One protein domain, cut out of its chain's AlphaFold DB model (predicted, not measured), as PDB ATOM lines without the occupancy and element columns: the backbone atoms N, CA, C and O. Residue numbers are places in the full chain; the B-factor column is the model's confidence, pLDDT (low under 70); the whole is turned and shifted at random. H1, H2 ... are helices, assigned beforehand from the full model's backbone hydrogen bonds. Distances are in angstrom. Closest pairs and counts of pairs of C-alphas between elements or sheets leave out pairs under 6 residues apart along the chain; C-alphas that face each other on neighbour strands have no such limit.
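Overview. This is residues 6 to 63 of the 203 residues of an uncharacterized protein of Spirochaetaceae bacterium (UniProt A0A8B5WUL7). Two helices meet near one end as an open V: H1 is the shorter arm, a tight turn makes the corner, and H2 is the longer arm, with a short tail folding back after it. The printed part has 58 residues with two named helices, H1 then H2, and no named strand; the class is all helix. It is flat and only just extended, close to loose, with a radius of gyration of the C-alphas of 15.9 A and spans of 48 by 25 by 13 A.

Along the chain. Find C-alpha 6 at (4.850, -24.204, -43.004); from there H1, residues 6 to 25, runs 28.7 A to C-alpha 25. Next look at C-alpha 30 at (20.050, -40.953, -26.167), where H2, residues 30 to 58, begins; it runs 40.8 A to C-alpha 58 at (31.443, -11.117, -51.562).

Arrangement. H1 and H2 form a helical hairpin and run opposite ways. Their tilt of 37 degrees is only just steep. They touch through residues 20 to 24 and 30 to 33 alone; the closest C-alphas, of Gly 23 and Leu 33, are 6.8 A apart. In both helices every O i to N i+4 pair is within hydrogen-bond range.

Size, cuts and confidence. The C-alphas farthest apart, of Gly 27 and Glu 61, are 48.7 A apart. Residues 6 to 15, 38 to 54 and 56 to 62 stand free. The printed part has no cut, its one link between helices is tight, and no printed residue is under 70 in pLDDT.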
ATOM      1  N   LYS A   6       5.558 -22.986 -43.388       77.50
ATOM      2  CA  LYS A   6       4.850 -24.204 -43.004       77.50
ATOM      3  C   LYS A   6       5.443 -25.467 -43.642       77.50
ATOM      4  O   LYS A   6       5.773 -26.383 -42.908       77.50
ATOM      5  N   VAL A   7       5.634 -25.516 -44.961       83.38
ATOM      6  CA  VAL A   7       6.211 -26.672 -45.680       83.38
ATOM      7  C   VAL A   7       7.647 -26.938 -45.228       83.38
ATOM      8  O   VAL A   7       7.985 -28.077 -44.916       83.38
ATOM      9  N   GLY A   8       8.467 -25.889 -45.104       82.62
ATOM     10  CA  GLY A   8       9.827 -26.020 -44.570       82.62
ATOM     11  C   GLY A   8       9.853 -26.479 -43.107       82.62
ATOM     12  O   GLY A   8      10.680 -27.303 -42.725       82.62
ATOM     13  N   ALA A   9       8.914 -26.001 -42.284       83.44
ATOM     14  CA  ALA A   9       8.787 -26.453 -40.902       83.44
ATOM     15  C   ALA A   9       8.373 -27.931 -40.816       83.44
ATOM     16  O   ALA A   9       8.931 -28.667 -40.004       83.44
ATOM     17  N   TYR A  10       7.442 -28.386 -41.662       88.12
ATOM     18  CA  TYR A  10       7.022 -29.788 -41.685       88.12
ATOM     19  C   TYR A  10       8.159 -30.724 -42.102       88.12
ATOM     20  O   TYR A  10       8.356 -31.749 -41.447       88.12
ATOM     21  N   SER A  11       8.947 -30.367 -43.122       84.75
ATOM     22  CA  SER A  11      10.076 -31.204 -43.551       84.75
ATOM     23  C   SER A  11      11.182 -31.271 -42.496       84.75
ATOM     24  O   SER A  11      11.718 -32.350 -42.241       84.75
ATOM     25  N   ALA A  12      11.471 -30.161 -41.811       79.44
ATOM     26  CA  ALA A  12      12.448 -30.129 -40.727       79.44
ATOM     27  C   ALA A  12      12.025 -31.013 -39.542       79.44
ATOM     28  O   ALA A  12      12.841 -31.765 -39.006       79.44
ATOM     29  N   VAL A  13      10.745 -30.963 -39.157       86.19
ATOM     30  CA  VAL A  13      10.204 -31.812 -38.086       86.19
ATOM     31  C   VAL A  13      10.250 -33.286 -38.489       86.19
ATOM     32  O   VAL A  13      10.705 -34.110 -37.699       86.19
ATOM     33  N   ALA A  14       9.847 -33.625 -39.717       83.81
ATOM     34  CA  ALA A  14       9.879 -35.002 -40.208       83.81
ATOM     35  C   ALA A  14      11.308 -35.573 -40.237       83.81
ATOM     36  O   ALA A  14      11.549 -36.663 -39.716       83.81
ATOM     37  N   ALA A  15      12.273 -34.814 -40.763       83.56
ATOM     38  CA  ALA A  15      13.678 -35.217 -40.802       83.56
ATOM     39  C   ALA A  15      14.273 -35.400 -39.396       83.56
ATOM     40  O   ALA A  15      15.007 -36.358 -39.151       83.56
ATOM     41  N   PHE A  16      13.925 -34.521 -38.450       83.25
ATOM     42  CA  PHE A  16      14.358 -34.641 -37.057       83.25
ATOM     43  C   PHE A  16      13.814 -35.912 -36.396       83.25
ATOM     44  O   PHE A  16      14.567 -36.643 -35.752       83.25
ATOM     45  N   VAL A  17      12.523 -36.203 -36.582       87.69
ATOM     46  CA  VAL A  17      11.882 -37.402 -36.024       87.69
ATOM     47  C   VAL A  17      12.497 -38.673 -36.613       87.69
ATOM     48  O   VAL A  17      12.861 -39.570 -35.856       87.69
ATOM     49  N   LEU A  18      12.698 -38.733 -37.933       84.81
ATOM     50  CA  LEU A  18      13.348 -39.875 -38.587       84.81
ATOM     51  C   LEU A  18      14.784 -40.081 -38.094       84.81
ATOM     52  O   LEU A  18      15.177 -41.208 -37.792       84.81
ATOM     53  N   SER A  19      15.553 -39.001 -37.937       78.81
ATOM     54  CA  SER A  19      16.915 -39.069 -37.397       78.81
ATOM     55  C   SER A  19      16.940 -39.572 -35.949       78.81
ATOM     56  O   SER A  19      17.787 -40.395 -35.595       78.81
ATOM     57  N   ALA A  20      15.983 -39.139 -35.121       77.38
ATOM     58  CA  ALA A  20      15.853 -39.598 -33.742       77.38
ATOM     59  C   ALA A  20      15.497 -41.091 -33.660       77.38
ATOM     60  O   ALA A  20      16.094 -41.813 -32.861       77.38
ATOM     61  N   ILE A  21      14.576 -41.567 -34.505       83.12
ATOM     62  CA  ILE A  21      14.179 -42.982 -34.561       83.12
ATOM     63  C   ILE A  21      15.345 -43.850 -35.044       83.12
ATOM     64  O   ILE A  21      15.664 -44.844 -34.395       83.12
ATOM     65  N   ALA A  22      16.035 -43.457 -36.119       79.81
ATOM     66  CA  ALA A  22      17.192 -44.193 -36.633       79.81
ATOM     67  C   ALA A  22      18.318 -44.297 -35.587       79.81
ATOM     68  O   ALA A  22      18.908 -45.361 -35.400       79.81
ATOM     69  N   GLY A  23      18.573 -43.213 -34.846       76.50
ATOM     70  CA  GLY A  23      19.533 -43.216 -33.743       76.50
ATOM     71  C   GLY A  23      19.118 -44.121 -32.579       76.50
ATOM     72  O   GLY A  23      19.968 -44.797 -32.000       76.50
ATOM     73  N   ALA A  24      17.822 -44.155 -32.252       81.38
ATOM     74  CA  ALA A  24      17.287 -44.989 -31.180       81.38
ATOM     75  C   ALA A  24      17.360 -46.488 -31.512       81.38
ATOM     76  O   ALA A  24      17.742 -47.282 -30.654       81.38
ATOM     77  N   VAL A  25      17.046 -46.878 -32.754       88.00
ATOM     78  CA  VAL A  25      17.132 -48.278 -33.212       88.00
ATOM     79  C   VAL A  25      18.584 -48.764 -33.255       88.00
ATOM     80  O   VAL A  25      18.850 -49.916 -32.926       88.00
ATOM     81  N   GLY A  26      19.541 -47.885 -33.562       85.69
ATOM     82  CA  GLY A  26      20.972 -48.211 -33.578       85.69
ATOM     83  C   GLY A  26      21.609 -48.484 -32.207       85.69
ATOM     84  O   GLY A  26      22.825 -48.640 -32.136       85.69
ATOM     85  N   GLY A  27      20.841 -48.496 -31.109       87.06
ATOM     86  CA  GLY A  27      21.359 -48.761 -29.760       87.06
ATOM     87  C   GLY A  27      22.269 -47.658 -29.210       87.06
ATOM     88  O   GLY A  27      22.954 -47.856 -28.204       87.06
ATOM     89  N   VAL A  28      22.288 -46.485 -29.848       86.06
ATOM     90  CA  VAL A  28      23.097 -45.353 -29.398       86.06
ATOM     91  C   VAL A  28      22.411 -44.723 -28.183       86.06
ATOM     92  O   VAL A  28      21.229 -44.378 -28.257       86.06
ATOM     93  N   PRO A  29      23.123 -44.519 -27.058       88.06
ATOM     94  CA  PRO A  29      22.559 -43.852 -25.895       88.06
ATOM     95  C   PRO A  29      21.981 -42.492 -26.289       88.06
ATOM     96  O   PRO A  29      22.671 -41.677 -26.909       88.06
ATOM     97  N   PHE A  30      20.744 -42.213 -25.870       81.50
ATOM     98  CA  PHE A  30      20.050 -40.953 -26.167       81.50
ATOM     99  C   PHE A  30      20.902 -39.712 -25.847       81.50
ATOM    100  O   PHE A  30      20.896 -38.737 -26.593       81.50
ATOM    101  N   GLY A  31      21.702 -39.771 -24.775       85.88
ATOM    102  CA  GLY A  31      22.618 -38.689 -24.407       85.88
ATOM    103  C   GLY A  31      23.676 -38.381 -25.474       85.88
ATOM    104  O   GLY A  31      23.966 -37.213 -25.719       85.88
ATOM    105  N   ILE A  32      24.209 -39.400 -26.155       86.56
ATOM    106  CA  ILE A  32      25.198 -39.225 -27.230       86.56
ATOM    107  C   ILE A  32      24.532 -38.615 -28.466       86.56
ATOM    108  O   ILE A  32      25.106 -37.720 -29.085       86.56
ATOM    109  N   LEU A  33      23.303 -39.034 -28.793       84.56
ATOM    110  CA  LEU A  33      22.523 -38.436 -29.882       84.56
ATOM    111  C   LEU A  33      22.242 -36.955 -29.619       84.56
ATOM    112  O   LEU A  33      22.496 -36.124 -30.488       84.56
ATOM    113  N   LEU A  34      21.789 -36.614 -28.409       85.06
ATOM    114  CA  LEU A  34      21.531 -35.232 -28.009       85.06
ATOM    115  C   LEU A  34      22.808 -34.384 -28.081       85.06
ATOM    116  O   LEU A  34      22.804 -33.301 -28.658       85.06
ATOM    117  N   PHE A  35      23.918 -34.887 -27.537       89.19
ATOM    118  CA  PHE A  35      25.203 -34.191 -27.562       89.19
ATOM    119  C   PHE A  35      25.695 -33.950 -28.996       89.19
ATOM    120  O   PHE A  35      26.088 -32.834 -29.339       89.19
ATOM    121  N   ARG A  36      25.597 -34.961 -29.867       86.06
ATOM    122  CA  ARG A  36      25.952 -34.850 -31.289       86.06
ATOM    123  C   ARG A  36      25.047 -33.864 -32.026       86.06
ATOM    124  O   ARG A  36      25.550 -33.082 -32.829       86.06
ATOM    125  N   ALA A  37      23.746 -33.867 -31.739       85.06
ATOM    126  CA  ALA A  37      22.795 -32.919 -32.314       85.06
ATOM    127  C   ALA A  37      23.118 -31.476 -31.905       85.06
ATOM    128  O   ALA A  37      23.109 -30.591 -32.754       85.06
ATOM    129  N   VAL A  38      23.475 -31.238 -30.640       88.94
ATOM    130  CA  VAL A  38      23.883 -29.913 -30.146       88.94
ATOM    131  C   VAL A  38      25.165 -29.445 -30.836       88.94
ATOM    132  O   VAL A  38      25.211 -28.315 -31.317       88.94
ATOM    133  N   ILE A  39      26.183 -30.306 -30.951       91.06
ATOM    134  CA  ILE A  39      27.418 -29.973 -31.682       91.06
ATOM    135  C   ILE A  39      27.104 -29.650 -33.143       91.06
ATOM    136  O   ILE A  39      27.546 -28.622 -33.651       91.06
ATOM    137  N   GLY A  40      26.312 -30.496 -33.805       83.44
ATOM    138  CA  GLY A  40      25.887 -30.283 -35.185       83.44
ATOM    139  C   GLY A  40      25.156 -28.954 -35.360       83.44
ATOM    140  O   GLY A  40      25.505 -28.186 -36.249       83.44
ATOM    141  N   ALA A  41      24.211 -28.638 -34.473       88.50
ATOM    142  CA  ALA A  41      23.462 -27.385 -34.495       88.50
ATOM    143  C   ALA A  41      24.363 -26.158 -34.301       88.50
ATOM    144  O   ALA A  41      24.181 -25.159 -34.991       88.50
ATOM    145  N   VAL A  42      25.359 -26.229 -33.413       92.81
ATOM    146  CA  VAL A  42      26.325 -25.137 -33.211       92.81
ATOM    147  C   VAL A  42      27.198 -24.946 -34.451       92.81
ATOM    148  O   VAL A  42      27.360 -23.817 -34.908       92.81
ATOM    149  N   VAL A  43      27.727 -26.030 -35.027       94.06
ATOM    150  CA  VAL A  43      28.585 -25.974 -36.223       94.06
ATOM    151  C   VAL A  43      27.807 -25.467 -37.438       94.06
ATOM    152  O   VAL A  43      28.253 -24.529 -38.095       94.06
ATOM    153  N   PHE A  44      26.629 -26.031 -37.718       91.75
ATOM    154  CA  PHE A  44      25.788 -25.595 -38.836       91.75
ATOM    155  C   PHE A  44      25.209 -24.198 -38.617       91.75
ATOM    156  O   PHE A  44      25.145 -23.425 -39.566       91.75
ATOM    157  N   GLY A  45      24.828 -23.842 -37.389       93.25
ATOM    158  CA  GLY A  45      24.340 -22.504 -37.062       93.25
ATOM    159  C   GLY A  45      25.416 -21.438 -37.263       93.25
ATOM    160  O   GLY A  45      25.174 -20.435 -37.932       93.25
ATOM    161  N   ALA A  46      26.630 -21.680 -36.762       93.88
ATOM    162  CA  ALA A  46      27.769 -20.796 -37.000       93.88
ATOM    163  C   ALA A  46      28.130 -20.725 -38.492       93.88
ATOM    164  O   ALA A  46      28.401 -19.642 -39.006       93.88
ATOM    165  N   GLY A  47      28.080 -21.860 -39.196       94.50
ATOM    166  CA  GLY A  47      28.296 -21.934 -40.638       94.50
ATOM    167  C   GLY A  47      27.275 -21.117 -41.429       94.50
ATOM    168  O   GLY A  47      27.667 -20.337 -42.286       94.50
ATOM    169  N   ALA A  48      25.985 -21.230 -41.109       93.50
ATOM    170  CA  ALA A  48      24.920 -20.481 -41.771       93.50
ATOM    171  C   ALA A  48      25.083 -18.964 -41.589       93.50
ATOM    172  O   ALA A  48      24.993 -18.223 -42.563       93.50
ATOM    173  N   ILE A  49      25.402 -18.512 -40.369       95.69
ATOM    174  CA  ILE A  49      25.720 -17.099 -40.100       95.69
ATOM    175  C   ILE A  49      26.958 -16.669 -40.899       95.69
ATOM    176  O   ILE A  49      26.971 -15.596 -41.495       95.69
ATOM    177  N   GLY A  50      27.994 -17.511 -40.939       95.75
ATOM    178  CA  GLY A  50      29.205 -17.248 -41.712       95.75
ATOM    179  C   GLY A  50      28.937 -17.119 -43.211       95.75
ATOM    180  O   GLY A  50      29.489 -16.225 -43.845       95.75
ATOM    181  N   VAL A  51      28.069 -17.966 -43.767       94.62
ATOM    182  CA  VAL A  51      27.648 -17.896 -45.171       94.62
ATOM    183  C   VAL A  51      26.854 -16.622 -45.440       94.62
ATOM    184  O   VAL A  51      27.128 -15.976 -46.441       94.62
ATOM    185  N   ASP A  52      25.934 -16.214 -44.563       92.69
ATOM    186  CA  ASP A  52      25.170 -14.968 -44.748       92.69
ATOM    187  C   ASP A  52      26.097 -13.740 -44.760       92.69
ATOM    188  O   ASP A  52      26.047 -12.930 -45.684       92.69
ATOM    189  N   ILE A  53      27.053 -13.680 -43.822       95.62
ATOM    190  CA  ILE A  53      28.095 -12.640 -43.802       95.62
ATOM    191  C   ILE A  53      28.954 -12.691 -45.075       95.62
ATOM    192  O   ILE A  53      29.328 -11.651 -45.619       95.62
ATOM    193  N   LEU A  54      29.298 -13.889 -45.553       95.75
ATOM    194  CA  LEU A  54      30.110 -14.058 -46.755       95.75
ATOM    195  C   LEU A  54      29.355 -13.609 -48.009       95.75
ATOM    196  O   LEU A  54      29.947 -12.956 -48.864       95.75
ATOM    197  N   VAL A  55      28.063 -13.919 -48.110       94.62
ATOM    198  CA  VAL A  55      27.196 -13.481 -49.211       94.62
ATOM    199  C   VAL A  55      27.068 -11.962 -49.207       94.62
ATOM    200  O   VAL A  55      27.262 -11.352 -50.255       94.62
ATOM    201  N   ASP A  56      26.856 -11.341 -48.045       92.75
ATOM    202  CA  ASP A  56      26.775  -9.879 -47.926       92.75
ATOM    203  C   ASP A  56      28.052  -9.169 -48.375       92.75
ATOM    204  O   ASP A  56      27.998  -8.076 -48.936       92.75
ATOM    205  N   ASN A  57      29.207  -9.787 -48.128       95.25
ATOM    206  CA  ASN A  57      30.495  -9.147 -48.366       95.25
ATOM    207  C   ASN A  57      31.074  -9.451 -49.759       95.25
ATOM    208  O   ASN A  57      31.729  -8.600 -50.354       95.25
ATOM    209  N   VAL A  58      30.863 -10.664 -50.281       96.25
ATOM    210  CA  VAL A  58      31.443 -11.117 -51.562       96.25
ATOM    211  C   VAL A  58      30.461 -10.954 -52.716       96.25
ATOM    212  O   VAL A  58      30.886 -10.746 -53.850       96.25
ATOM    213  N   LEU A  59      29.160 -11.056 -52.448       94.00
ATOM    214  CA  LEU A  59      28.114 -11.118 -53.465       94.00
ATOM    215  C   LEU A  59      26.919 -10.198 -53.136       94.00
ATOM    216  O   LEU A  59      25.773 -10.653 -53.187       94.00
ATOM    217  N   PRO A  60      27.136  -8.899 -52.841       86.44
ATOM    218  CA  PRO A  60      26.033  -7.977 -52.558       86.44
ATOM    219  C   PRO A  60      25.044  -7.870 -53.734       86.44
ATOM    220  O   PRO A  60      23.846  -7.684 -53.528       86.44
ATOM    221  N   GLU A  61      25.526  -8.094 -54.960       86.50
ATOM    222  CA  GLU A  61      24.744  -8.045 -56.202       86.50
ATOM    223  C   GLU A  61      23.658  -9.135 -56.292       86.50
ATOM    224  O   GLU A  61      22.696  -8.981 -57.034       86.50
ATOM    225  N   LEU A  62      23.756 -10.225 -55.517       81.44
ATOM    226  CA  LEU A  62      22.703 -11.252 -55.446       81.44
ATOM    227  C   LEU A  62      21.525 -10.848 -54.547       81.44
ATOM    228  O   LEU A  62      20.426 -11.380 -54.709       81.44
ATOM    229  N   LYS A  63      21.745  -9.943 -53.582       77.81
ATOM    230  CA  LYS A  63      20.683  -9.404 -52.715       77.81
ATOM    231  C   LYS A  63      20.008  -8.186 -53.333       77.81
ATOM    232  O   LYS A  63      18.837  -7.935 -53.044       77.81
TER     233      LYS A  63